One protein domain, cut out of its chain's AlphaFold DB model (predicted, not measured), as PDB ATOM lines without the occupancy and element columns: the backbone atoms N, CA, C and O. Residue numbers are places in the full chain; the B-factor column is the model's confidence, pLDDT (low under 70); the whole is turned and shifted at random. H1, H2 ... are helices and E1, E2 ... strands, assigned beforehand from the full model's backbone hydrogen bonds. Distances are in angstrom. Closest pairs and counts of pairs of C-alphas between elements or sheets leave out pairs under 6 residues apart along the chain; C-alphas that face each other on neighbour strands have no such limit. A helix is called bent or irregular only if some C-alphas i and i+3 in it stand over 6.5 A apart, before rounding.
ATOM      1  N   GLU A  69      19.979 -15.830  -7.187       77.69
ATOM      2  CA  GLU A  69      20.519 -14.621  -7.809       77.69
ATOM      3  C   GLU A  69      19.741 -13.358  -7.420       77.69
ATOM      4  O   GLU A  69      20.346 -12.317  -7.155       77.69
ATOM      5  N   GLN A  70      18.406 -13.432  -7.360       75.56
ATOM      6  CA  GLN A  70      17.555 -12.265  -7.113       75.56
ATOM      7  C   GLN A  70      17.818 -11.650  -5.740       75.56
ATOM      8  O   GLN A  70      18.081 -10.448  -5.642       75.56
ATOM      9  N   TYR A  71      17.805 -12.469  -4.685       72.50
ATOM     10  CA  TYR A  71      18.025 -11.953  -3.339       72.50
ATOM     11  C   TYR A  71      19.485 -11.537  -3.138       72.50
ATOM     12  O   TYR A  71      19.736 -10.501  -2.525       72.50
ATOM     13  N   LYS A  72      20.459 -12.282  -3.692       77.31
ATOM     14  CA  LYS A  72      21.883 -11.915  -3.603       77.31
ATOM     15  C   LYS A  72      22.130 -10.560  -4.247       77.31
ATOM     16  O   LYS A  72      22.829  -9.734  -3.674       77.31
ATOM     17  N   ARG A  73      21.540 -10.320  -5.420       80.38
ATOM     18  CA  ARG A  73      21.643  -9.044  -6.132       80.38
ATOM     19  C   ARG A  73      20.993  -7.913  -5.348       80.38
ATOM     20  O   ARG A  73      21.594  -6.849  -5.240       80.38
ATOM     21  N   GLN A  74      19.800  -8.133  -4.792       74.75
ATOM     22  CA  GLN A  74      19.143  -7.117  -3.971       74.75
ATOM     23  C   GLN A  74      20.003  -6.751  -2.759       74.75
ATOM     24  O   GLN A  74      20.229  -5.569  -2.539       74.75
ATOM     25  N   TYR A  75      20.534  -7.725  -2.013       75.06
ATOM     26  CA  TYR A  75      21.361  -7.436  -0.834       75.06
ATOM     27  C   TYR A  75      22.712  -6.823  -1.174       75.06
ATOM     28  O   TYR A  75      23.090  -5.849  -0.528       75.06
ATOM     29  N   ARG A  76      23.361  -7.253  -2.262       77.31
ATOM     30  CA  ARG A  76      24.593  -6.609  -2.736       77.31
ATOM     31  C   ARG A  76      24.404  -5.120  -3.024       77.31
ATOM     32  O   ARG A  76      25.260  -4.321  -2.662       77.31
ATOM     33  N   ARG A  77      23.267  -4.718  -3.605       75.81
ATOM     34  CA  ARG A  77      22.961  -3.292  -3.845       75.81
ATOM     35  C   ARG A  77      22.785  -2.469  -2.575       75.81
ATOM     36  O   ARG A  77      22.916  -1.256  -2.616       75.81
ATOM     37  N   LEU A  78      22.492  -3.128  -1.461       74.56
ATOM     38  CA  LEU A  78      22.327  -2.508  -0.149       74.56
ATOM     39  C   LEU A  78      23.644  -2.475   0.630       74.56
ATOM     40  O   LEU A  78      23.655  -2.107   1.800       74.56
ATOM     41  N   GLY A  79      24.744  -2.885  -0.010       76.81
ATOM     42  CA  GLY A  79      26.047  -3.037   0.624       76.81
ATOM     43  C   GLY A  79      26.124  -4.251   1.551       76.81
ATOM     44  O   GLY A  79      26.975  -4.273   2.437       76.81
ATOM     45  N   TRP A  80      25.224  -5.227   1.395       78.12
ATOM     46  CA  TRP A  80      25.156  -6.423   2.236       78.12
ATOM     47  C   TRP A  80      25.583  -7.665   1.465       78.12
ATOM     48  O   TRP A  80      25.201  -7.867   0.310       78.12
ATOM     49  N   ASP A  81      26.284  -8.553   2.157       76.56
ATOM     50  CA  ASP A  81      26.669  -9.854   1.627       76.56
ATOM     51  C   ASP A  81      25.821 -10.967   2.240       76.56
ATOM     52  O   ASP A  81      25.521 -10.974   3.439       76.56
ATOM     53  N   VAL A  82      25.435 -11.931   1.400       81.12
ATOM     54  CA  VAL A  82      24.704 -13.118   1.846       81.12
ATOM     55  C   VAL A  82      25.685 -14.252   2.080       81.12
ATOM     56  O   VAL A  82      26.248 -14.793   1.127       81.12
ATOM     57  N   ALA A  83      25.852 -14.628   3.345       81.81
ATOM     58  CA  ALA A  83      26.678 -15.763   3.719       81.81
ATOM     59  C   ALA A  83      25.948 -17.080   3.385       81.81
ATOM     60  O   ALA A  83      24.786 -17.250   3.775       81.81
ATOM     61  N   PRO A  84      26.585 -18.017   2.658       82.31
ATOM     62  CA  PRO A  84      26.030 -19.351   2.483       82.31
ATOM     63  C   PRO A  84      26.100 -20.098   3.818       82.31
ATOM     64  O   PRO A  84      27.181 -20.252   4.374       82.31
ATOM     65  N   ILE A  85      24.954 -20.570   4.311       85.94
ATOM     66  CA  ILE A  85      24.862 -21.374   5.536       85.94
ATOM     67  C   ILE A  85      24.491 -22.811   5.181       85.94
ATOM     68  O   ILE A  85      23.624 -23.042   4.328       85.94
ATOM     69  N   ARG A  86      25.113 -23.789   5.850       82.88
ATOM     70  CA  ARG A  86      24.769 -25.210   5.668       82.88
ATOM     71  C   ARG A  86      23.274 -25.467   5.909       82.88
ATOM     72  O   ARG A  86      22.693 -25.035   6.903       82.88
ATOM     73  N   LYS A  87      22.655 -26.215   4.991       84.44
ATOM     74  CA  LYS A  87      21.213 -26.523   4.975       84.44
ATOM     75  C   LYS A  87      20.886 -27.788   5.775       84.44
ATOM     76  O   LYS A  87      20.388 -28.764   5.226       84.44
ATOM     77  N   ASP A  88      21.198 -27.776   7.064       86.69
ATOM     78  CA  ASP A  88      20.869 -28.850   8.004       86.69
ATOM     79  C   ASP A  88      19.881 -28.358   9.081       86.69
ATOM     80  O   ASP A  88      19.483 -27.190   9.116       86.69
ATOM     81  N   GLY A  89      19.493 -29.239  10.002       84.12
ATOM     82  CA  GLY A  89      18.651 -28.861  11.141       84.12
ATOM     83  C   GLY A  89      19.329 -27.926  12.156       84.12
ATOM     84  O   GLY A  89      18.696 -27.492  13.114       84.12
ATOM     85  N   ASN A  90      20.608 -27.582  11.960       90.88
ATOM     86  CA  ASN A  90      21.344 -26.614  12.773       90.88
ATOM     87  C   ASN A  90      21.412 -25.228  12.134       90.88
ATOM     88  O   ASN A  90      21.976 -24.322  12.748       90.88
ATOM     89  N   CYS A  91      20.864 -25.047  10.930       91.56
ATOM     90  CA  CYS A  91      21.031 -23.830  10.146       91.56
ATOM     91  C   CYS A  91      20.727 -22.549  10.937       91.56
ATOM     92  O   CYS A  91      21.455 -21.573  10.784       91.56
ATOM     93  N   LEU A  92      19.706 -22.537  11.807       91.31
ATOM     94  CA  LEU A  92      19.381 -21.368  12.633       91.31
ATOM     95  C   LEU A  92      20.553 -20.960  13.534       91.31
ATOM     96  O   LEU A  92      20.966 -19.805  13.545       91.31
ATOM     97  N   PHE A  93      21.120 -21.925  14.253       93.75
ATOM     98  CA  PHE A  93      22.243 -21.699  15.156       93.75
ATOM     99  C   PHE A  93      23.538 -21.401  14.392       93.75
ATOM    100  O   PHE A  93      24.361 -20.619  14.859       93.75
ATOM    101  N   ARG A  94      23.710 -21.982  13.196       92.19
ATOM    102  CA  ARG A  94      24.827 -21.678  12.287       92.19
ATOM    103  C   ARG A  94      24.762 -20.241  11.785       92.19
ATOM    104  O   ARG A  94      25.773 -19.552  11.815       92.19
ATOM    105  N   ALA A  95      23.573 -19.782  11.403       89.75
ATOM    106  CA  ALA A  95      23.319 -18.400  11.023       89.75
ATOM    107  C   ALA A  95      23.598 -17.436  12.185       89.75
ATOM    108  O   ALA A  95      24.281 -16.442  11.985       89.75
ATOM    109  N   LEU A  96      23.137 -17.743  13.402       88.56
ATOM    110  CA  LEU A  96      23.464 -16.934  14.583       88.56
ATOM    111  C   LEU A  96      24.978 -16.902  14.843       88.56
ATOM    112  O   LEU A  96      25.532 -15.834  15.072       88.56
ATOM    113  N   SER A  97      25.653 -18.051  14.744       92.81
ATOM    114  CA  SER A  97      27.108 -18.138  14.902       92.81
ATOM    115  C   SER A  97      27.844 -17.295  13.860       92.81
ATOM    116  O   SER A  97      28.775 -16.579  14.212       92.81
ATOM    117  N   ASP A  98      27.428 -17.345  12.593       90.25
ATOM    118  CA  ASP A  98      28.023 -16.539  11.524       90.25
ATOM    119  C   ASP A  98      27.850 -15.038  11.777       90.25
ATOM    120  O   ASP A  98      28.789 -14.268  11.613       90.25
ATOM    121  N   GLN A  99      26.675 -14.622  12.245       87.75
ATOM    122  CA  GLN A  99      26.382 -13.213  12.500       87.75
ATOM    123  C   GLN A  99      27.098 -12.654  13.735       87.75
ATOM    124  O   GLN A  99      27.446 -11.478  13.749       87.75
ATOM    125  N   LEU A 100      27.327 -13.483  14.756       85.69
ATOM    126  CA  LEU A 100      27.983 -13.073  16.003       85.69
ATOM    127  C   LEU A 100      29.507 -13.217  15.951       85.69
ATOM    128  O   LEU A 100      30.217 -12.404  16.530       85.69
ATOM    129  N   TYR A 101      30.004 -14.254  15.275       86.75
ATOM    130  CA  TYR A 101      31.414 -14.658  15.317       86.75
ATOM    131  C   TYR A 101      32.081 -14.699  13.935       86.75
ATOM    132  O   TYR A 101      33.250 -15.050  13.822       86.75
ATOM    133  N   GLY A 102      31.351 -14.395  12.858       86.25
ATOM    134  CA  GLY A 102      31.871 -14.409  11.488       86.25
ATOM    135  C   GLY A 102      32.016 -15.798  10.854       86.25
ATOM    136  O   GLY A 102      32.467 -15.880   9.709       86.25
ATOM    137  N   HIS A 103      31.646 -16.872  11.565       90.12
ATOM    138  CA  HIS A 103      31.718 -18.264  11.101       90.12
ATOM    139  C   HIS A 103      30.642 -19.170  11.733       90.12
ATOM    140  O   HIS A 103      30.158 -18.909  12.832       90.12
ATOM    141  N   GLU A 104      30.344 -20.330  11.138       92.81
ATOM    142  CA  GLU A 104      29.325 -21.267  11.655       92.81
ATOM    143  C   GLU A 104      29.759 -22.130  12.863       92.81
ATOM    144  O   GLU A 104      28.924 -22.815  13.454       92.81
ATOM    145  N   ARG A 105      31.053 -22.166  13.215       94.31
ATOM    146  CA  ARG A 105      31.653 -23.217  14.072       94.31
ATOM    147  C   ARG A 105      31.075 -23.309  15.494       94.31
ATOM    148  O   ARG A 105      31.058 -24.394  16.061       94.31
ATOM    149  N   ARG A 106      30.536 -22.216  16.049       93.50
ATOM    150  CA  ARG A 106      29.991 -22.163  17.423       93.50
ATOM    151  C   ARG A 106      28.501 -22.504  17.514       93.50
ATOM    152  O   ARG A 106      27.870 -22.290  18.546       93.50
ATOM    153  N   HIS A 107      27.904 -23.066  16.461       94.62
ATOM    154  CA  HIS A 107      26.463 -23.340  16.431       94.62
ATOM    155  C   HIS A 107      25.975 -24.317  17.521       94.62
ATOM    156  O   HIS A 107      24.861 -24.161  18.016       94.62
ATOM    157  N   LEU A 108      26.770 -25.325  17.905       95.31
ATOM    158  CA  LEU A 108      26.394 -26.267  18.976       95.31
ATOM    159  C   LEU A 108      26.455 -25.613  20.355       95.31
ATOM    160  O   LEU A 108      25.585 -25.848  21.190       95.31
ATOM    161  N   GLU A 109      27.462 -24.774  20.580       95.31
ATOM    162  CA  GLU A 109      27.595 -24.002  21.809       95.31
ATOM    163  C   GLU A 109      26.426 -23.022  21.961       95.31
ATOM    164  O   GLU A 109      25.768 -23.011  23.000       95.31
ATOM    165  N   LEU A 110      26.103 -22.269  20.901       94.12
ATOM    166  CA  LEU A 110      24.933 -21.389  20.885       94.12
ATOM    167  C   LEU A 110      23.642 -22.166  21.131       94.12
ATOM    168  O   LEU A 110      22.827 -21.728  21.934       94.12
ATOM    169  N   ARG A 111      23.458 -23.334  20.500       96.44
ATOM    170  CA  ARG A 111      22.294 -24.194  20.764       96.44
ATOM    171  C   ARG A 111      22.171 -24.502  22.255       96.44
ATOM    172  O   ARG A 111      21.107 -24.274  22.816       96.44
ATOM    173  N   ARG A 112      23.245 -24.970  22.899       96.56
ATOM    174  CA  ARG A 112      23.240 -25.286  24.339       96.56
ATOM    175  C   ARG A 112      22.869 -24.061  25.176       96.56
ATOM    176  O   ARG A 112      21.886 -24.117  25.905       96.56
ATOM    177  N   ARG A 113      23.564 -22.933  24.980       95.81
ATOM    178  CA  ARG A 113      23.311 -21.679  25.716       95.81
ATOM    179  C   ARG A 113      21.858 -21.205  25.587       95.81
ATOM    180  O   ARG A 113      21.249 -20.815  26.578       95.81
ATOM    181  N   LEU A 114      21.294 -21.253  24.379       95.06
ATOM    182  CA  LEU A 114      19.915 -20.826  24.130       95.06
ATOM    183  C   LEU A 114      18.895 -21.772  24.759       95.06
ATOM    184  O   LEU A 114      17.942 -21.306  25.377       95.06
ATOM    185  N   VAL A 115      19.100 -23.083  24.641       96.06
ATOM    186  CA  VAL A 115      18.202 -24.073  25.248       96.06
ATOM    187  C   VAL A 115      18.243 -23.991  26.772       96.06
ATOM    188  O   VAL A 115      17.199 -24.051  27.416       96.06
ATOM    189  N   ASP A 116      19.420 -23.794  27.361       96.38
ATOM    190  CA  ASP A 116      19.551 -23.637  28.808       96.38
ATOM    191  C   ASP A 116      18.882 -22.348  29.298       96.38
ATOM    192  O   ASP A 116      18.216 -22.363  30.332       96.38
ATOM    193  N   PHE A 117      18.951 -21.259  28.524       96.12
ATOM    194  CA  PHE A 117      18.207 -20.033  28.822       96.12
ATOM    195  C   PHE A 117      16.685 -20.229  28.741       96.12
ATOM    196  O   PHE A 117      15.962 -19.768  29.624       96.12
ATOM    197  N   ILE A 118      16.191 -20.951  27.731       93.56
ATOM    198  CA  ILE A 118      14.765 -21.301  27.615       93.56
ATOM    199  C   ILE A 118      14.320 -22.138  28.822       93.56
ATOM    200  O   ILE A 118      13.269 -21.879  29.410       93.56
ATOM    201  N   ASN A 119      15.146 -23.102  29.228       94.88
ATOM    202  CA  ASN A 119      14.887 -23.957  30.381       94.88
ATOM    203  C   ASN A 119      14.987 -23.216  31.727       94.88
ATOM    204  O   ASN A 119      14.396 -23.660  32.707       94.88
ATOM    205  N   LEU A 120      15.738 -22.117  31.799       95.69
ATOM    206  CA  LEU A 120      15.820 -21.261  32.983       95.69
ATOM    207  C   LEU A 120      14.589 -20.349  33.097       95.69
ATOM    208  O   LEU A 120      14.011 -20.202  34.170       95.69
ATOM    209  N   GLU A 121      14.154 -19.762  31.983       92.19
ATOM    210  CA  GLU A 121      13.039 -18.809  31.910       92.19
ATOM    211  C   GLU A 121      11.726 -19.502  31.486       92.19
ATOM    212  O   GLU A 121      10.960 -18.979  30.672       92.19
ATOM    213  N   GLN A 122      11.435 -20.687  32.044       93.31
ATOM    214  CA  GLN A 122      10.335 -21.550  31.576       93.31
ATOM    215  C   GLN A 122       8.986 -20.837  31.528       93.31
ATOM    216  O   GLN A 122       8.284 -20.928  30.531       93.31
ATOM    217  N   ALA A 123       8.644 -20.080  32.574       90.38
ATOM    218  CA  ALA A 123       7.373 -19.361  32.651       90.38
ATOM    219  C   ALA A 123       7.209 -18.313  31.537       90.38
ATOM    220  O   ALA A 123       6.090 -17.996  31.140       90.38
ATOM    221  N   PHE A 124       8.316 -17.760  31.031       89.56
ATOM    222  CA  PHE A 124       8.275 -16.853  29.891       89.56
ATOM    223  C   PHE A 124       8.095 -17.614  28.574       89.56
ATOM    224  O   PHE A 124       7.373 -17.140  27.701       89.56
ATOM    225  N   PHE A 125       8.739 -18.774  28.426       88.56
ATOM    226  CA  PHE A 125       8.714 -19.553  27.186       88.56
ATOM    227  C   PHE A 125       7.516 -20.502  27.054       88.56
ATOM    228  O   PHE A 125       7.172 -20.881  25.939       88.56
ATOM    229  N   GLU A 126       6.833 -20.829  28.150       88.75
ATOM    230  CA  GLU A 126       5.663 -21.716  28.189       88.75
ATOM    231  C   GLU A 126       4.584 -21.360  27.144       88.75
ATOM    232  O   GLU A 126       4.159 -22.258  26.415       88.75
ATOM    233  N   PRO A 127       4.194 -20.083  26.938       88.50
ATOM    234  CA  PRO A 127       3.210 -19.729  25.913       88.50
ATOM    235  C   PRO A 127       3.685 -19.970  24.471       88.50
ATOM    236  O   PRO A 127       2.862 -20.079  23.565       88.50
ATOM    237  N   PHE A 128       5.001 -20.022  24.239       83.31
ATOM    238  CA  PHE A 128       5.589 -20.231  22.915       83.31
ATOM    239  C   PHE A 128       5.729 -21.717  22.557       83.31
ATOM    240  O   PHE A 128       5.830 -22.060  21.380       83.31
ATOM    241  N   VAL A 129       5.725 -22.594  23.562       83.12
ATOM    242  CA  VAL A 129       5.928 -24.045  23.440       83.12
ATOM    243  C   VAL A 129       4.571 -24.761  23.498       83.12
ATOM    244  O   VAL A 129       4.348 -25.715  24.234       83.12
ATOM    245  N   ALA A 130       3.598 -24.261  22.735       70.75
ATOM    246  CA  ALA A 130       2.236 -24.778  22.776       70.75
ATOM    247  C   ALA A 130       2.185 -26.268  22.375       70.75
ATOM    248  O   ALA A 130       2.445 -26.614  21.223       70.75
ATOM    249  N   GLY A 131       1.801 -27.132  23.318       74.06
ATOM    250  CA  GLY A 131       1.535 -28.556  23.078       74.06
ATOM    251  C   GLY A 131       2.517 -29.544  23.716       74.06
ATOM    252  O   GLY A 131       2.199 -30.729  23.749       74.06
ATOM    253  N   GLU A 132       3.649 -29.091  24.258       85.94
ATOM    254  CA  GLU A 132       4.588 -29.923  25.032       85.94
ATOM    255  C   GLU A 132       5.112 -29.147  26.253       85.94
ATOM    256  O   GLU A 132       5.005 -27.920  26.314       85.94
ATOM    257  N   GLY A 133       5.656 -29.835  27.258       88.88
ATOM    258  CA  GLY A 133       6.284 -29.146  28.389       88.88
ATOM    259  C   GLY A 133       7.577 -28.440  27.964       88.88
ATOM    260  O   GLY A 133       8.334 -28.969  27.155       88.88
ATOM    261  N   VAL A 134       7.907 -27.281  28.556       91.62
ATOM    262  CA  VAL A 134       9.165 -26.559  28.242       91.62
ATOM    263  C   VAL A 134      10.396 -27.453  28.438       91.62
ATOM    264  O   VAL A 134      11.336 -27.397  27.649       91.62
ATOM    265  N   MET A 135      10.384 -28.324  29.450       93.06
ATOM    266  CA  MET A 135      11.473 -29.278  29.683       93.06
ATOM    267  C   MET A 135      11.601 -30.316  28.559       93.06
ATOM    268  O   MET A 135      12.718 -30.612  28.136       93.06
ATOM    269  N   GLU A 136      10.481 -30.839  28.054       92.88
ATOM    270  CA  GLU A 136      10.442 -31.805  26.944       92.88
ATOM    271  C   GLU A 136      10.918 -31.149  25.645       92.88
ATOM    272  O   GLU A 136      11.794 -31.679  24.958       92.88
ATOM    273  N   TYR A 137      10.448 -29.927  25.389       93.38
ATOM    274  CA  TYR A 137      10.916 -29.088  24.292       93.38
ATOM    275  C   TYR A 137      12.425 -28.874  24.340       93.38
ATOM    276  O   TYR A 137      13.113 -29.055  23.335       93.38
ATOM    277  N   CYS A 138      12.958 -28.528  25.515       94.62
ATOM    278  CA  CYS A 138      14.390 -28.334  25.706       94.62
ATOM    279  C   CYS A 138      15.165 -29.636  25.491       94.62
ATOM    280  O   CYS A 138      16.194 -29.616  24.822       94.62
ATOM    281  N   ALA A 139      14.685 -30.768  26.014       94.06
ATOM    282  CA  ALA A 139      15.321 -32.068  25.806       94.06
ATOM    283  C   ALA A 139      15.443 -32.394  24.311       94.06
ATOM    284  O   ALA A 139      16.545 -32.659  23.832       94.06
ATOM    285  N   ARG A 140      14.348 -32.243  23.559       93.62
ATOM    286  CA  ARG A 140      14.323 -32.434  22.103       93.62
ATOM    287  C   ARG A 140      15.230 -31.446  21.370       93.62
ATOM    288  O   ARG A 140      15.916 -31.808  20.421       93.62
ATOM    289  N   LEU A 141      15.242 -30.179  21.778       92.75
ATOM    290  CA  LEU A 141      16.008 -29.134  21.099       92.75
ATOM    291  C   LEU A 141      17.521 -29.207  21.378       92.75
ATOM    292  O   LEU A 141      18.303 -28.674  20.586       92.75
ATOM    293  N   ARG A 142      17.959 -29.886  22.450       93.44
ATOM    294  CA  ARG A 142      19.388 -30.158  22.702       93.44
ATOM    295  C   ARG A 142      20.003 -31.083  21.655       93.44
ATOM    296  O   ARG A 142      21.204 -30.976  21.405       93.44
ATOM    297  N   GLU A 143      19.209 -31.944  21.026       90.06
ATOM    298  CA  GLU A 143      19.689 -32.847  19.984       90.06
ATOM    299  C   GLU A 143      20.221 -32.067  18.773       90.06
ATOM    300  O   GLU A 143      19.587 -31.144  18.242       90.06
ATOM    301  N   ALA A 144      21.420 -32.432  18.314       81.75
ATOM    302  CA  ALA A 144      22.001 -31.833  17.123       81.75
ATOM    303  C   ALA A 144      21.116 -32.142  15.905       81.75
ATOM    304  O   ALA A 144      20.722 -33.278  15.671       81.75
ATOM    305  N   GLY A 145      20.805 -31.116  15.113       81.19
ATOM    306  CA  GLY A 145      19.883 -31.244  13.985       81.19
ATOM    307  C   GLY A 145      18.399 -31.086  14.340       81.19
ATOM    308  O   GLY A 145      17.584 -31.016  13.421       81.19
ATOM    309  N   ALA A 146      18.023 -30.933  15.616       87.25
ATOM    310  CA  ALA A 146      16.664 -30.516  15.958       87.25
ATOM    311  C   ALA A 146      16.412 -29.086  15.460       87.25
ATOM    312  O   ALA A 146      17.232 -28.188  15.670       87.25
ATOM    313  N   TRP A 147      15.288 -28.868  14.784       85.19
ATOM    314  CA  TRP A 147      15.008 -27.600  14.120       85.19
ATOM    315  C   TRP A 147      14.698 -26.510  15.148       85.19
ATOM    316  O   TRP A 147      13.806 -26.682  15.976       85.19
ATOM    317  N   GLY A 148      15.410 -25.388  15.058       86.75
ATOM    318  CA  GLY A 148      15.071 -24.172  15.797       86.75
ATOM    319  C   GLY A 148      14.013 -23.333  15.075       86.75
ATOM    320  O   GLY A 148      13.793 -23.469  13.868       86.75
ATOM    321  N   GLY A 149      13.377 -22.432  15.813       88.38
ATOM    322  CA  GLY A 149      12.309 -21.559  15.355       88.38
ATOM    323  C   GLY A 149      12.258 -20.234  16.116       88.38
ATOM    324  O   GLY A 149      13.276 -19.612  16.414       88.38
ATOM    325  N   HIS A 150      11.039 -19.752  16.352       86.56
ATOM    326  CA  HIS A 150      10.801 -18.460  16.994       86.56
ATOM    327  C   HIS A 150      11.264 -18.390  18.465       86.56
ATOM    328  O   HIS A 150      11.904 -17.388  18.793       86.56
ATOM    329  N   PRO A 151      11.023 -19.403  19.329       89.94
ATOM    330  CA  PRO A 151      11.465 -19.352  20.726       89.94
ATOM    331  C   PRO A 151      12.981 -19.151  20.849       89.94
ATOM    332  O   PRO A 151      13.427 -18.316  21.630       89.94
ATOM    333  N   GLU A 152      13.768 -19.806  19.992       93.62
ATOM    334  CA  GLU A 152      15.236 -19.702  19.972       93.62
ATOM    335  C   GLU A 152      15.707 -18.307  19.568       93.62
ATOM    336  O   GLU A 152      16.698 -17.812  20.095       93.62
ATOM    337  N   LEU A 153      15.010 -17.655  18.634       90.31
ATOM    338  CA  LEU A 153      15.338 -16.291  18.220       90.31
ATOM    339  C   LEU A 153      15.022 -15.274  19.322       90.31
ATOM    340  O   LEU A 153      15.809 -14.358  19.556       90.31
ATOM    341  N   VAL A 154      13.898 -15.446  20.022       87.50
ATOM    342  CA  VAL A 154      13.555 -14.621  21.191       87.50
ATOM    343  C   VAL A 154      14.564 -14.852  22.315       87.50
ATOM    344  O   VAL A 154      15.057 -13.892  22.907       87.50
ATOM    345  N   ALA A 155      14.934 -16.111  22.569       90.94
ATOM    346  CA  ALA A 155      15.986 -16.469  23.509       90.94
ATOM    347  C   ALA A 155      17.319 -15.816  23.137       90.94
ATOM    348  O   ALA A 155      17.951 -15.218  23.998       90.94
ATOM    349  N   ALA A 156      17.716 -15.849  21.862       89.12
ATOM    350  CA  ALA A 156      18.964 -15.252  21.400       89.12
ATOM    351  C   ALA A 156      18.977 -13.737  21.579       89.12
ATOM    352  O   ALA A 156      19.945 -13.193  22.105       89.12
ATOM    353  N   SER A 157      17.889 -13.060  21.213       87.56
ATOM    354  CA  SER A 157      17.789 -11.611  21.375       87.56
ATOM    355  C   SER A 157      17.872 -11.178  22.841       87.56
ATOM    356  O   SER A 157      18.523 -10.181  23.160       87.56
ATOM    357  N   ARG A 158      17.259 -11.949  23.749       88.06
ATOM    358  CA  ARG A 158      17.240 -11.648  25.186       88.06
ATOM    359  C   ARG A 158      18.516 -12.054  25.915       88.06
ATOM    360  O   ARG A 158      18.976 -11.293  26.756       88.06
ATOM    361  N   LEU A 159      19.069 -13.225  25.609       90.44
ATOM    362  CA  LEU A 159      20.286 -13.731  26.243       90.44
ATOM    363  C   LEU A 159      21.513 -12.922  25.817       90.44
ATOM    364  O   LEU A 159      22.359 -12.614  26.648       90.44
ATOM    365  N   LEU A 160      21.612 -12.590  24.527       86.56
ATOM    366  CA  LEU A 160      22.791 -11.933  23.954       86.56
ATOM    367  C   LEU A 160      22.659 -10.407  23.900       86.56
ATOM    368  O   LEU A 160      23.620  -9.722  23.573       86.56
ATOM    369  N   GLY A 161      21.474  -9.861  24.187       82.50
ATOM    370  CA  GLY A 161      21.236  -8.418  24.151       82.50
ATOM    371  C   GLY A 161      21.276  -7.811  22.744       82.50
ATOM    372  O   GLY A 161      21.608  -6.637  22.595       82.50
ATOM    373  N   VAL A 162      20.968  -8.608  21.714       81.25
ATOM    374  CA  VAL A 162      21.016  -8.189  20.304       81.25
ATOM    375  C   VAL A 162      19.628  -8.123  19.674       81.25
ATOM    376  O   VAL A 162      18.771  -8.978  19.905       81.25
ATOM    377  N   ASN A 163      19.421  -7.149  18.789       80.12
ATOM    378  CA  ASN A 163      18.226  -7.105  17.950       80.12
ATOM    379  C   ASN A 163      18.422  -8.006  16.729       80.12
ATOM    380  O   ASN A 163      19.453  -7.938  16.060       80.12
ATOM    381  N   ILE A 164      17.416  -8.813  16.398       79.12
ATOM    382  CA  ILE A 164      17.474  -9.742  15.266       79.12
ATOM    383  C   ILE A 164      16.471  -9.312  14.203       79.12
ATOM    384  O   ILE A 164      15.281  -9.177  14.475       79.12
ATOM    385  N   ILE A 165      16.938  -9.140  12.965       80.50
ATOM    386  CA  ILE A 165      16.082  -8.850  11.814       80.50
ATOM    387  C   ILE A 165      16.049 -10.077  10.906       80.50
ATOM    388  O   ILE A 165      17.016 -10.413  10.224       80.50
ATOM    389  N   VAL A 166      14.902 -10.744  10.873       80.31
ATOM    390  CA  VAL A 166      14.602 -11.827   9.942       80.31
ATOM    391  C   VAL A 166      13.966 -11.231   8.703       80.31
ATOM    392  O   VAL A 166      13.094 -10.371   8.767       80.31
ATOM    393  N   HIS A 167      14.359 -11.723   7.547       75.81
ATOM    394  CA  HIS A 167      13.847 -11.235   6.284       75.81
ATOM    395  C   HIS A 167      13.334 -12.400   5.449       75.81
ATOM    396  O   HIS A 167      14.017 -13.413   5.274       75.81
ATOM    397  N   THR A 168      12.130 -12.240   4.919       68.25
ATOM    398  CA  THR A 168      11.401 -13.259   4.174       68.25
ATOM    399  C   THR A 168      10.925 -12.652   2.854       68.25
ATOM    400  O   THR A 168      10.119 -11.729   2.816       68.25
ATOM    401  N   GLY A 169      11.468 -13.124   1.733       65.06
ATOM    402  CA  GLY A 169      11.159 -12.528   0.431       65.06
ATOM    403  C   GLY A 169      11.735 -11.107   0.236       65.06
ATOM    404  O   GLY A 169      12.587 -10.660   1.016       65.06
ATOM    405  N   PRO A 170      11.296 -10.398  -0.818       62.03
ATOM    406  CA  PRO A 170      11.793  -9.076  -1.184       62.03
ATOM    407  C   PRO A 170      11.277  -7.961  -0.266       62.03
ATOM    408  O   PRO A 170      11.936  -6.928  -0.147       62.03
ATOM    409  N   VAL A 171      10.143  -8.175   0.417       56.28
ATOM    410  CA  VAL A 171       9.430  -7.117   1.158       56.28
ATOM    411  C   VAL A 171       9.256  -7.422   2.650       56.28
ATOM    412  O   VAL A 171       9.310  -6.496   3.459       56.28
ATOM    413  N   LYS A 172       9.076  -8.685   3.068       57.59
ATOM    414  CA  LYS A 172       8.723  -8.967   4.467       57.59
ATOM    415  C   LYS A 172       9.949  -8.998   5.377       57.59
ATOM    416  O   LYS A 172      10.982  -9.597   5.066       57.59
ATOM    417  N   ARG A 173       9.810  -8.354   6.537       61.38
ATOM    418  CA  ARG A 173      10.810  -8.336   7.608       61.38
ATOM    419  C   ARG A 173      10.129  -8.503   8.955       61.38
ATOM    420  O   ARG A 173       9.086  -7.905   9.192       61.38
ATOM    421  N   LEU A 174      10.745  -9.295   9.817       65.25
ATOM    422  CA  LEU A 174      10.390  -9.468  11.215       65.25
ATOM    423  C   LEU A 174      11.572  -8.977  12.044       65.25
ATOM    424  O   LEU A 174      12.694  -9.434  11.842       65.25
ATOM    425  N   ARG A 175      11.320  -8.055  12.966       69.69
ATOM    426  CA  ARG A 175      12.311  -7.585  13.929       69.69
ATOM    427  C   ARG A 175      11.971  -8.157  15.299       69.69
ATOM    428  O   ARG A 175      10.808  -8.160  15.687       69.69
ATOM    429  N   ILE A 176      12.985  -8.663  15.983       74.56
ATOM    430  CA  ILE A 176      12.924  -9.141  17.359       74.56
ATOM    431  C   ILE A 176      13.839  -8.213  18.142       74.56
ATOM    432  O   ILE A 176      15.047  -8.182  17.898       74.56
ATOM    433  N   ASP A 177      13.233  -7.408  19.002       75.56
ATOM    434  CA  ASP A 177      13.937  -6.445  19.832       75.56
ATOM    435  C   ASP A 177      14.320  -7.064  21.172       75.56
ATOM    436  O   ASP A 177      13.566  -7.843  21.760       75.56
ATOM    437  N   THR A 178      15.488  -6.674  21.674       74.38
ATOM    438  CA  THR A 178      15.865  -6.960  23.050       74.38
ATOM    439  C   THR A 178      14.992  -6.116  23.970       74.38
ATOM    440  O   THR A 178      15.078  -4.885  23.966       74.38
ATOM    441  N   ASP A 179      14.192  -6.768  24.813       64.06
ATOM    442  CA  ASP A 179      13.578  -6.104  25.958       64.06
ATOM    443  C   ASP A 179      14.705  -5.555  26.837       64.06
ATOM    444  O   ASP A 179      15.379  -6.304  27.552       64.06
ATOM    445  N   LYS A 180      14.929  -4.237  26.802       49.47
ATOM    446  CA  LYS A 180      15.734  -3.573  27.824       49.47
ATOM    447  C   LYS A 180      14.993  -3.785  29.140       49.47
ATOM    448  O   LYS A 180      14.079  -3.027  29.459       49.47
ATOM    449  N   HIS A 276      31.780  -6.412  10.333       39.03
ATOM    450  CA  HIS A 276      32.578  -6.102   9.145       39.03
ATOM    451  C   HIS A 276      31.666  -6.232   7.919       39.03
ATOM    452  O   HIS A 276      31.515  -7.311   7.348       39.03
ATOM    453  N   ARG A 277      31.023  -5.103   7.578       42.12
ATOM    454  CA  ARG A 277      29.853  -4.949   6.689       42.12
ATOM    455  C   ARG A 277      28.608  -5.663   7.226       42.12
ATOM    456  O   ARG A 277      28.744  -6.739   7.793       42.12
ATOM    457  N   PRO A 278      27.382  -5.126   7.066       52.09
ATOM    458  CA  PRO A 278      26.174  -5.834   7.484       52.09
ATOM    459  C   PRO A 278      26.045  -7.137   6.687       52.09
ATOM    460  O   PRO A 278      25.611  -7.154   5.536       52.09
ATOM    461  N   ARG A 279      26.502  -8.240   7.284       46.31
ATOM    462  CA  ARG A 279      26.372  -9.588   6.731       46.31
ATOM    463  C   ARG A 279      24.967 -10.065   7.041       46.31
ATOM    464  O   ARG A 279      24.372  -9.646   8.026       46.31
ATOM    465  N   ARG A 280      24.408 -10.925   6.197       50.47
ATOM    466  CA  ARG A 280      23.084 -11.479   6.457       50.47
ATOM    467  C   ARG A 280      23.000 -12.953   6.116       50.47
ATOM    468  O   ARG A 280      23.331 -13.365   5.008       50.47
ATOM    469  N   ALA A 281      22.451 -13.730   7.044       49.53
ATOM    470  CA  ALA A 281      22.112 -15.126   6.817       49.53
ATOM    471  C   ALA A 281      20.721 -15.265   6.172       49.53
ATOM    472  O   ALA A 281      19.751 -14.627   6.596       49.53
ATOM    473  N   ILE A 282      20.608 -16.100   5.135       47.78
ATOM    474  CA  ILE A 282      19.333 -16.413   4.473       47.78
ATOM    475  C   ILE A 282      19.170 -17.928   4.365       47.78
ATOM    476  O   ILE A 282      20.069 -18.641   3.929       47.78
ATOM    477  N   PHE A 283      17.987 -18.412   4.743       41.81
ATOM    478  CA  PHE A 283      17.613 -19.821   4.661       41.81
ATOM    479  C   PHE A 283      16.941 -20.125   3.321       41.81
ATOM    480  O   PHE A 283      15.772 -19.781   3.130       41.81
ATOM    481  N   ASN A 284      17.637 -20.831   2.428       38.50
ATOM    482  CA  ASN A 284      17.043 -21.317   1.180       38.50
ATOM    483  C   ASN A 284      16.736 -22.810   1.263       38.50
ATOM    484  O   ASN A 284      17.656 -23.628   1.283       38.50
ATOM    485  N   GLY A 285      15.452 -23.170   1.211       41.25
ATOM    486  CA  GLY A 285      15.034 -24.518   0.807       41.25
ATOM    487  C   GLY A 285      14.944 -25.603   1.887       41.25
ATOM    488  O   GLY A 285      15.081 -26.772   1.556       41.25
ATOM    489  N   GLY A 286      14.667 -25.271   3.150       36.06
ATOM    490  CA  GLY A 286      14.172 -26.258   4.124       36.06
ATOM    491  C   GLY A 286      12.641 -26.251   4.162       36.06
ATOM    492  O   GLY A 286      12.053 -25.169   4.206       36.06
ATOM    493  N   ARG A 287      11.973 -27.419   4.159       33.31
ATOM    494  CA  ARG A 287      10.525 -27.521   4.455       33.31
ATOM    495  C   ARG A 287      10.262 -26.927   5.840       33.31
ATOM    496  O   ARG A 287      10.408 -27.610   6.844       33.31
ATOM    497  N   ARG A 288       9.886 -25.649   5.894       43.16
ATOM    498  CA  ARG A 288       9.533 -24.936   7.126       43.16
ATOM    499  C   ARG A 288       8.376 -25.675   7.809       43.16
ATOM    500  O   ARG A 288       7.244 -25.596   7.345       43.16
ATOM    501  N   ARG A 289       8.651 -26.389   8.907       37.31
ATOM    502  CA  ARG A 289       7.620 -26.875   9.845       37.31
ATOM    503  C   ARG A 289       7.272 -25.862  10.939       37.31
ATOM    504  O   ARG A 289       6.517 -26.184  11.838       37.31
ATOM    505  N   SER A 290       7.703 -24.610  10.816       40.59
ATOM    506  CA  SER A 290       6.820 -23.507  11.187       40.59
ATOM    507  C   SER A 290       5.977 -23.229   9.945       40.59
ATOM    508  O   SER A 290       6.458 -22.585   9.005       40.59
ATOM    509  N   SER A 291       4.774 -23.798   9.877       35.34
ATOM    510  CA  SER A 291       3.827 -23.459   8.815       35.34
ATOM    511  C   SER A 291       3.770 -21.933   8.698       35.34
ATOM    512  O   SER A 291       3.842 -21.233   9.709       35.34
ATOM    513  N   GLY A 292       3.647 -21.389   7.484       36.19
ATOM    514  CA  GLY A 292       3.285 -19.975   7.332       36.19
ATOM    515  C   GLY A 292       2.109 -19.625   8.251       36.19
ATOM    516  O   GLY A 292       2.127 -18.574   8.867       36.19
ATOM    517  N   ALA A 293       1.206 -20.586   8.487       33.94
ATOM    518  CA  ALA A 293       0.143 -20.517   9.476       33.94
ATOM    519  C   ALA A 293       0.598 -20.255  10.925       33.94
ATOM    520  O   ALA A 293      -0.080 -19.491  11.582       33.94
ATOM    521  N   ALA A 294       1.710 -20.783  11.449       34.66
ATOM    522  CA  ALA A 294       2.159 -20.465  12.815       34.66
ATOM    523  C   ALA A 294       2.613 -18.998  12.951       34.66
ATOM    524  O   ALA A 294       2.319 -18.337  13.944       34.66
ATOM    525  N   PHE A 295       3.284 -18.463  11.926       41.06
ATOM    526  CA  PHE A 295       3.677 -17.052  11.892       41.06
ATOM    527  C   PHE A 295       2.505 -16.123  11.545       41.06
ATOM    528  O   PHE A 295       2.406 -15.051  12.132       41.06
ATOM    529  N   THR A 296       1.594 -16.542  10.662       34.97
ATOM    530  CA  THR A 296       0.335 -15.840  10.369       34.97
ATOM    531  C   THR A 296      -0.567 -15.821  11.597       34.97
ATOM    532  O   THR A 296      -1.039 -14.755  11.956       34.97
ATOM    533  N   LEU A 297      -0.723 -16.942  12.310       32.88
ATOM    534  CA  LEU A 297      -1.475 -17.025  13.564       32.88
ATOM    535  C   LEU A 297      -0.862 -16.121  14.632       32.88
ATOM    536  O   LEU A 297      -1.599 -15.433  15.320       32.88
ATOM    537  N   MET A 298       0.467 -16.047  14.760       37.44
ATOM    538  CA  MET A 298       1.101 -15.125  15.714       37.44
ATOM    539  C   MET A 298       0.986 -13.651  15.298       37.44
ATOM    540  O   MET A 298       0.808 -12.786  16.159       37.44
ATOM    541  N   GLN A 299       1.046 -13.347  13.998       34.94
ATOM    542  CA  GLN A 299       0.788 -12.003  13.480       34.94
ATOM    543  C   GLN A 299      -0.675 -11.602  13.717       34.94
ATOM    544  O   GLN A 299      -0.930 -10.498  14.191       34.94
ATOM    545  N   GLU A 300      -1.621 -12.512  13.492       30.28
ATOM    546  CA  GLU A 300      -3.038 -12.332  13.810       30.28
ATOM    547  C   GLU A 300      -3.272 -12.197  15.316       30.28
ATOM    548  O   GLU A 300      -3.964 -11.273  15.717       30.28
ATOM    549  N   MET A 301      -2.633 -13.005  16.170       29.88
ATOM    550  CA  MET A 301      -2.734 -12.869  17.629       29.88
ATOM    551  C   MET A 301      -2.191 -11.522  18.114       29.88
ATOM    552  O   MET A 301      -2.814 -10.874  18.951       29.88
TER     553      MET A 301
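This is residues 69 to 180 and 276 to 301 of the 346 residues of the protein "OTU domain-containing protein" of Phytophthora kernoviae (UniProt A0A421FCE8). A cluster of helices is built round the long helix H3: H5 runs side by side with it, H2 and H6 are set crosswise to it, and the short H4 follows at its far end. A thin hairpin of strands, E2 and E3, reaches away from H6, a short parallel pair, E1 and E4, lies between H2 and H1, and H7 is set off to one side, touching no helix. The printed part has 138 residues, in the order H1 E1 H2 H3 H4 H5 H6 E2 E3 E4 H7, and is mostly helix; the pair E2 and E3 is antiparallel. It is compact, with a radius of gyration of the C-alphas of 15.0 A and spans of 44 by 35 by 33 A.

H1, residues 69 to 77, begins at C-alpha 69 (20.519, -14.621, -7.809). E1 holds residues 81 to 83, and H2, residues 91 to 101, is 14.8 A long. H3, residues 104 to 120, measures 25.2 A and ends at C-alpha 120 (15.820, -21.261, 32.983). H4 is residues 122 to 128, H5 134 to 142 and H6 150 to 160, 15.3 A. E2, residues 164 to 168, and E3, 172 to 176, measure 13.1 A and 13.6 A. E4 is residues 279 to 281. H7, residues 292 to 301, 13.9 A, ends at C-alpha 301 (-2.734, -12.869, 17.629).

The hub H3 has a kink of 25 degrees near residue 111. With residues 104 to 111 alone it touches H2, about perpendicular at 75 degrees, the closest C-alphas being Arg 94 and Glu 104, 4.6 A. With residues 114 to 118 alone it touches H6, about perpendicular at 85 degrees; Leu 114 and Ala 155 come closest, C-alphas 5.9 A apart. H5 touches H3 at a shallow tilt of 12 degrees, opposite ways, closest at C-alphas 115 and 138, 5.7 A. H4 and H5 only just touch, with 3 pairs of C-alphas within 8 A, closest at Glu 126 and Val 134, 6.0 A. In the hairpin E2 and E3, N 166 and O 174 are 2.7 A apart, within hydrogen-bond range; the closest C-alphas of H6 and E2 are those of Ser 157 and Ile 164, 6.4 A apart, and those of H6 and E3 are Val 154 and Ile 176, 6.7 A apart. E1 and E4 are parallel, with N 280 and O 81 at 3.0 A. The closest C-alphas of H2 and E4 are Ala 95 and Ala 281, 5.5 A; those of H1 and E1 are Lys 72 and Val 82, 6.3 A. Every O i to N i+4 pair is within range in H1, H2, H5, H6 and H7, against 11 of 13 in H3 and 1 of 3 in H4, where 2 of 4 O i to N i+3 pairs are. H3 and H4 are irregular: C-alphas 105 and 108 are 7.8 A apart, 124 and 127 7.1 A.

The farthest C-alphas, Arg 77 and Gly 133, are 44.6 A apart. Residues 181 to 275 are not printed, and C-alphas 180 and 276 are 25.3 A apart across the cut. Of the links that are printed whole, none is long. Mean pLDDT of the printed part is 76.1; residues 168 to 175, 179 to 180 and 276 to 301 are under 70.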